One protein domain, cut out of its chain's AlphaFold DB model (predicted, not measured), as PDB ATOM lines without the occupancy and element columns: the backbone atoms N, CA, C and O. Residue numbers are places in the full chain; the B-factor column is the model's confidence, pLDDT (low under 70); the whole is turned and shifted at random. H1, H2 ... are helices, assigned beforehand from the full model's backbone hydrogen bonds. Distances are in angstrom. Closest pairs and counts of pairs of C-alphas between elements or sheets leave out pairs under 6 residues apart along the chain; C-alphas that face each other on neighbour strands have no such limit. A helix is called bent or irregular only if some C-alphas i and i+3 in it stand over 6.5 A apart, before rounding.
ATOM      1  N   GLU A 158      61.791 -61.423 -43.904       85.69
ATOM      2  CA  GLU A 158      62.087 -62.765 -44.403       85.69
ATOM      3  C   GLU A 158      62.779 -62.724 -45.771       85.69
ATOM      4  O   GLU A 158      63.746 -63.454 -45.993       85.69
ATOM      5  N   GLU A 159      62.336 -61.848 -46.674       89.50
ATOM      6  CA  GLU A 159      62.980 -61.615 -47.971       89.50
ATOM      7  C   GLU A 159      64.393 -61.058 -47.799       89.50
ATOM      8  O   GLU A 159      65.321 -61.530 -48.459       89.50
ATOM      9  N   LEU A 160      64.584 -60.111 -46.877       90.00
ATOM     10  CA  LEU A 160      65.906 -59.580 -46.550       90.00
ATOM     11  C   LEU A 160      66.825 -60.663 -45.973       90.00
ATOM     12  O   LEU A 160      67.981 -60.747 -46.378       90.00
ATOM     13  N   GLU A 161      66.340 -61.526 -45.079       90.62
ATOM     14  CA  GLU A 161      67.127 -62.645 -44.536       90.62
ATOM     15  C   GLU A 161      67.559 -63.615 -45.638       90.62
ATOM     16  O   GLU A 161      68.732 -63.985 -45.709       90.62
ATOM     17  N   LYS A 162      66.634 -63.992 -46.530       92.38
ATOM     18  CA  LYS A 162      66.935 -64.842 -47.692       92.38
ATOM     19  C   LYS A 162      67.976 -64.171 -48.593       92.38
ATOM     20  O   LYS A 162      68.961 -64.801 -48.969       92.38
ATOM     21  N   ALA A 163      67.805 -62.885 -48.899       94.56
ATOM     22  CA  ALA A 163      68.745 -62.131 -49.723       94.56
ATOM     23  C   ALA A 163      70.142 -62.064 -49.089       94.56
ATOM     24  O   ALA A 163      71.141 -62.275 -49.773       94.56
ATOM     25  N   LEU A 164      70.232 -61.829 -47.778       92.56
ATOM     26  CA  LEU A 164      71.506 -61.792 -47.062       92.56
ATOM     27  C   LEU A 164      72.195 -63.157 -47.025       92.56
ATOM     28  O   LEU A 164      73.405 -63.221 -47.228       92.56
ATOM     29  N   GLN A 165      71.445 -64.243 -46.833       91.62
ATOM     30  CA  GLN A 165      71.986 -65.604 -46.914       91.62
ATOM     31  C   GLN A 165      72.566 -65.905 -48.301       91.62
ATOM     32  O   GLN A 165      73.623 -66.525 -48.397       91.62
ATOM     33  N   LEU A 166      71.907 -65.440 -49.366       94.06
ATOM     34  CA  LEU A 166      72.359 -65.634 -50.746       94.06
ATOM     35  C   LEU A 166      73.581 -64.779 -51.099       94.06
ATOM     36  O   LEU A 166      74.501 -65.253 -51.762       94.06
ATOM     37  N   LEU A 167      73.587 -63.513 -50.683       94.00
ATOM     38  CA  LEU A 167      74.667 -62.574 -50.988       94.00
ATOM     39  C   LEU A 167      75.899 -62.786 -50.102       94.00
ATOM     40  O   LEU A 167      76.999 -62.397 -50.493       94.00
ATOM     41  N   ALA A 168      75.706 -63.369 -48.919       90.25
ATOM     42  CA  ALA A 168      76.720 -63.605 -47.901       90.25
ATOM     43  C   ALA A 168      77.662 -62.397 -47.657       90.25
ATOM     44  O   ALA A 168      78.890 -62.545 -47.697       90.25
ATOM     45  N   PRO A 169      77.139 -61.171 -47.439       89.81
ATOM     46  CA  PRO A 169      77.990 -60.001 -47.271       89.81
ATOM     47  C   PRO A 169      78.770 -60.055 -45.951       89.81
ATOM     48  O   PRO A 169      78.290 -60.582 -44.946       89.81
ATOM     49  N   ARG A 170      79.959 -59.434 -45.941       84.31
ATOM     50  CA  ARG A 170      80.781 -59.256 -44.725       84.31
ATOM     51  C   ARG A 170      80.215 -58.205 -43.767       84.31
ATOM     52  O   ARG A 170      80.445 -58.290 -42.568       84.31
ATOM     53  N   TRP A 171      79.524 -57.205 -44.310       80.50
ATOM     54  CA  TRP A 171      78.995 -56.057 -43.578       80.50
ATOM     55  C   TRP A 171      77.609 -55.713 -44.105       80.50
ATOM     56  O   TRP A 171      77.369 -55.800 -45.310       80.50
ATOM     57  N   VAL A 172      76.718 -55.288 -43.214       86.31
ATOM     58  CA  VAL A 172      75.373 -54.819 -43.556       86.31
ATOM     59  C   VAL A 172      75.147 -53.497 -42.837       86.31
ATOM     60  O   VAL A 172      75.381 -53.406 -41.634       86.31
ATOM     61  N   VAL A 173      74.718 -52.478 -43.578       84.75
ATOM     62  CA  VAL A 173      74.476 -51.127 -43.059       84.75
ATOM     63  C   VAL A 173      73.030 -50.749 -43.355       84.75
ATOM     64  O   VAL A 173      72.591 -50.846 -44.499       84.75
ATOM     65  N   SER A 174      72.296 -50.325 -42.325       84.75
ATOM     66  CA  SER A 174      70.942 -49.794 -42.488       84.75
ATOM     67  C   SER A 174      70.975 -48.393 -43.074       84.75
ATOM     68  O   SER A 174      71.657 -47.518 -42.552       84.75
ATOM     69  N   THR A 175      70.173 -48.161 -44.108       86.19
ATOM     70  CA  THR A 175      69.947 -46.823 -44.677       86.19
ATOM     71  C   THR A 175      68.666 -46.166 -44.168       86.19
ATOM     72  O   THR A 175      68.469 -44.978 -44.399       86.19
ATOM     73  N   THR A 176      67.801 -46.923 -43.485       76.81
ATOM     74  CA  THR A 176      66.454 -46.479 -43.102       76.81
ATOM     75  C   THR A 176      66.225 -46.688 -41.601       76.81
ATOM     76  O   THR A 176      65.852 -47.788 -41.188       76.81
ATOM     77  N   PRO A 177      66.446 -45.667 -40.756       67.88
ATOM     78  CA  PRO A 177      65.993 -45.684 -39.366       67.88
ATOM     79  C   PRO A 177      64.453 -45.802 -39.289       67.88
ATOM     80  O   PRO A 177      63.775 -45.312 -40.190       67.88
ATOM     81  N   PRO A 178      63.869 -46.445 -38.260       65.88
ATOM     82  CA  PRO A 178      64.519 -47.123 -37.139       65.88
ATOM     83  C   PRO A 178      64.938 -48.565 -37.457       65.88
ATOM     84  O   PRO A 178      65.454 -49.236 -36.573       65.88
ATOM     85  N   CYS A 179      64.724 -49.064 -38.681       65.69
ATOM     86  CA  CYS A 179      64.952 -50.467 -39.033       65.69
ATOM     87  C   CYS A 179      66.443 -50.824 -38.934       65.69
ATOM     88  O   CYS A 179      67.236 -50.530 -39.838       65.69
ATOM     89  N   ARG A 180      66.849 -51.476 -37.840       76.81
ATOM     90  CA  ARG A 180      68.255 -51.813 -37.603       76.81
ATOM     91  C   ARG A 180      68.594 -53.138 -38.273       76.81
ATOM     92  O   ARG A 180      68.004 -54.167 -37.965       76.81
ATOM     93  N   ALA A 181      69.633 -53.155 -39.106       80.62
ATOM     94  CA  ALA A 181      70.187 -54.372 -39.702       80.62
ATOM     95  C   ALA A 181      70.575 -55.398 -38.623       80.62
ATOM     96  O   ALA A 181      70.509 -56.603 -38.841       80.62
ATOM     97  N   MET A 182      70.901 -54.900 -37.429       77.81
ATOM     98  CA  MET A 182      71.120 -55.653 -36.196       77.81
ATOM     99  C   MET A 182      69.985 -56.596 -35.805       77.81
ATOM    100  O   MET A 182      70.224 -57.559 -35.085       77.81
ATOM    101  N   GLU A 183      68.752 -56.319 -36.220       82.94
ATOM    102  CA  GLU A 183      67.585 -57.142 -35.903       82.94
ATOM    103  C   GLU A 183      67.517 -58.413 -36.757       82.94
ATOM    104  O   GLU A 183      66.797 -59.351 -36.397       82.94
ATOM    105  N   LEU A 184      68.285 -58.461 -37.850       86.38
ATOM    106  CA  LEU A 184      68.358 -59.599 -38.756       86.38
ATOM    107  C   LEU A 184      69.287 -60.679 -38.191       86.38
ATOM    108  O   LEU A 184      70.432 -60.430 -37.802       86.38
ATOM    109  N   ASN A 185      68.792 -61.910 -38.176       88.62
ATOM    110  CA  ASN A 185      69.478 -63.108 -37.727       88.62
ATOM    111  C   ASN A 185      70.768 -63.349 -38.508       88.62
ATOM    112  O   ASN A 185      71.763 -63.741 -37.899       88.62
ATOM    113  N   TYR A 186      70.783 -63.095 -39.822       89.12
ATOM    114  CA  TYR A 186      72.010 -63.169 -40.612       89.12
ATOM    115  C   TYR A 186      73.106 -62.267 -40.024       89.12
ATOM    116  O   TYR A 186      74.211 -62.728 -39.743       89.12
ATOM    117  N   VAL A 187      72.796 -60.993 -39.772       86.44
ATOM    118  CA  VAL A 187      73.782 -60.019 -39.282       86.44
ATOM    119  C   VAL A 187      74.244 -60.411 -37.880       86.44
ATOM    120  O   VAL A 187      75.451 -60.457 -37.637       86.44
ATOM    121  N   LYS A 188      73.305 -60.800 -37.000       85.75
ATOM    122  CA  LYS A 188      73.587 -61.329 -35.651       85.75
ATOM    123  C   LYS A 188      74.593 -62.484 -35.668       85.75
ATOM    124  O   LYS A 188      75.490 -62.518 -34.832       85.75
ATOM    125  N   LYS A 189      74.456 -63.414 -36.617       85.56
ATOM    126  CA  LYS A 189      75.271 -64.638 -36.694       85.56
ATOM    127  C   LYS A 189      76.612 -64.442 -37.400       85.56
ATOM    128  O   LYS A 189      77.611 -64.990 -36.948       85.56
ATOM    129  N   TYR A 190      76.643 -63.696 -38.501       80.88
ATOM    130  CA  TYR A 190      77.791 -63.699 -39.417       80.88
ATOM    131  C   TYR A 190      78.613 -62.409 -39.386       80.88
ATOM    132  O   TYR A 190      79.818 -62.456 -39.618       80.88
ATOM    133  N   CYS A 191      78.010 -61.269 -39.038       71.25
ATOM    134  CA  CYS A 191      78.724 -59.990 -39.023       71.25
ATOM    135  C   CYS A 191      79.391 -59.703 -37.660       71.25
ATOM    136  O   CYS A 191      80.444 -59.063 -37.620       71.25
ATOM    137  N   PHE A 192      78.853 -60.230 -36.545       64.38
ATOM    138  CA  PHE A 192      79.382 -59.979 -35.185       64.38
ATOM    139  C   PHE A 192      80.539 -60.861 -34.746       64.38
ATOM    140  O   PHE A 192      81.267 -60.482 -33.829       64.38
ATOM    141  N   ASN A 193      80.779 -61.988 -35.412       53.75
ATOM    142  CA  ASN A 193      81.931 -62.833 -35.084       53.75
ATOM    143  C   ASN A 193      83.270 -62.192 -35.506       53.75
ATOM    144  O   ASN A 193      84.334 -62.690 -35.161       53.75
ATOM    145  N   SER A 194      83.227 -61.037 -36.183       52.34
ATOM    146  CA  SER A 194      84.391 -60.206 -36.507       52.34
ATOM    147  C   SER A 194      84.763 -59.184 -35.418       52.34
ATOM    148  O   SER A 194      85.501 -58.237 -35.693       52.34
ATOM    149  N   LYS A 195      84.312 -59.368 -34.164       50.50
ATOM    150  CA  LYS A 195      84.682 -58.519 -33.005       50.50
ATOM    151  C   LYS A 195      86.196 -58.328 -32.808       50.50
ATOM    152  O   LYS A 195      86.588 -57.388 -32.131       50.50
ATOM    153  N   ALA A 196      87.042 -59.153 -33.425       48.94
ATOM    154  CA  ALA A 196      88.494 -58.975 -33.424       48.94
ATOM    155  C   ALA A 196      89.023 -57.898 -34.407       48.94
ATOM    156  O   ALA A 196      90.218 -57.627 -34.400       48.94
ATOM    157  N   GLY A 197      88.182 -57.289 -35.257       52.88
ATOM    158  CA  GLY A 197      88.646 -56.378 -36.319       52.88
ATOM    159  C   GLY A 197      87.831 -55.102 -36.541       52.88
ATOM    160  O   GLY A 197      88.138 -54.359 -37.474       52.88
ATOM    161  N   LEU A 198      86.801 -54.824 -35.737       53.00
ATOM    162  CA  LEU A 198      85.990 -53.619 -35.914       53.00
ATOM    163  C   LEU A 198      86.485 -52.497 -34.996       53.00
ATOM    164  O   LEU A 198      86.179 -52.463 -33.808       53.00
ATOM    165  N   ASN A 199      87.261 -51.573 -35.564       56.09
ATOM    166  CA  ASN A 199      87.737 -50.384 -34.861       56.09
ATOM    167  C   ASN A 199      86.557 -49.616 -34.238       56.09
ATOM    168  O   ASN A 199      85.548 -49.375 -34.903       56.09
ATOM    169  N   ASN A 200      86.716 -49.159 -32.992       56.25
ATOM    170  CA  ASN A 200      85.715 -48.386 -32.237       56.25
ATOM    171  C   ASN A 200      85.165 -47.153 -32.991       56.25
ATOM    172  O   ASN A 200      84.084 -46.661 -32.674       56.25
ATOM    173  N   SER A 201      85.875 -46.657 -34.008       58.69
ATOM    174  CA  SER A 201      85.429 -45.577 -34.895       58.69
ATOM    175  C   SER A 201      84.303 -45.981 -35.855       58.69
ATOM    176  O   SER A 201      83.442 -45.156 -36.147       58.69
ATOM    177  N   VAL A 202      84.264 -47.235 -36.320       57.31
ATOM    178  CA  VAL A 202      83.207 -47.741 -37.217       57.31
ATOM    179  C   VAL A 202      81.924 -48.010 -36.434       57.31
ATOM    180  O   VAL A 202      80.842 -47.679 -36.902       57.31
ATOM    181  N   LEU A 203      82.043 -48.522 -35.206       56.16
ATOM    182  CA  LEU A 203      80.910 -48.697 -34.291       56.16
ATOM    183  C   LEU A 203      80.235 -47.358 -33.947       56.16
ATOM    184  O   LEU A 203      79.011 -47.269 -33.966       56.16
ATOM    185  N   LYS A 204      81.027 -46.301 -33.722       56.47
ATOM    186  CA  LYS A 204      80.517 -44.933 -33.512       56.47
ATOM    187  C   LYS A 204      79.860 -44.325 -34.757       56.47
ATOM    188  O   LYS A 204      78.941 -43.536 -34.615       56.47
ATOM    189  N   LEU A 205      80.307 -44.688 -35.962       54.81
ATOM    190  CA  LEU A 205      79.693 -44.254 -37.229       54.81
ATOM    191  C   LEU A 205      78.356 -44.950 -37.525       54.81
ATOM    192  O   LEU A 205      77.552 -44.417 -38.283       54.81
ATOM    193  N   LEU A 206      78.143 -46.141 -36.965       53.78
ATOM    194  CA  LEU A 206      76.936 -46.953 -37.142       53.78
ATOM    195  C   LEU A 206      75.903 -46.749 -36.014       53.78
ATOM    196  O   LEU A 206      74.979 -47.554 -35.905       53.78
TER     197      LEU A 206
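This is residues 158 to 206 of the 392 residues of the protein "DRMBL domain-containing protein" of Trifolium pratense (UniProt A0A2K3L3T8). Two short helices, H1 and H2, meet at a slant, and the long loop between them, residues 168 to 184, runs out from H1, turns near residues 176 to 179 and folds back to H2. Beyond H2, residues 195 to 205 stick out as an arm, which ends in the small helix H3. You have 49 printed residues here with three named helices, in the order H1, H2, H3, and no named strand; the class is all helix. The whole is only just compact, close to loose, with a radius of gyration of the C-alphas of 11.1 A, and its C-alphas span 31 by 23 by 14 A.

Start at the first printed residue, with H1, residues 158 to 167, and then look across to H2, residues 185 to 194. The two touch, with 4 pairs of C-alphas within 8 A; the closest are those of Glu 161 and Tyr 186, 6.3 A apart. Their lines stand at a steep tilt of 40 degrees, and they run the same way. Their centres are 13.1 A apart. Go on along the printed part to H3, residues 200 to 205, which touches no helix: it is apart from H1 and also from H2. Check the backbone O and N atoms and you will find every O i to N i+4 pair within hydrogen-bond range in H1 and H3, but 3 of 6 in H2.

Find C-alpha 158 at (62.087, -62.765, -44.403); from there H1 runs 14.2 A to C-alpha 167. Trace the loop to C-alpha 177 at (65.993, -45.684, -39.366), then on to C-alpha 185 at (69.478, -63.108, -37.727), where H2 begins. H2 is 15.2 A from first to last C-alpha; it is neither bent nor irregular, but only just: C-alphas 189 and 192 are 6.4 A apart. H3 has six residues and ends with C-alpha 205 at (79.693, -44.254, -37.229).

The two C-alphas farthest apart are those of Glu 159 and Asn 200, at 30.7 A. Without residues 195 to 205, which stand free, the body has 38 residues and spans 24 by 23 by 13 A. The printed part has no cut. The link from H1 to H2 is long, with 17 residues, and the link from H2 to H3 is tight, with 5. Look at the B-factor column for the model's confidence: the mean pLDDT of the printed part is 75.4, and residues 177 to 179 and 192 to 206 are under 70. The mean is 91 in H1, 76 in H2 and 57 in H3.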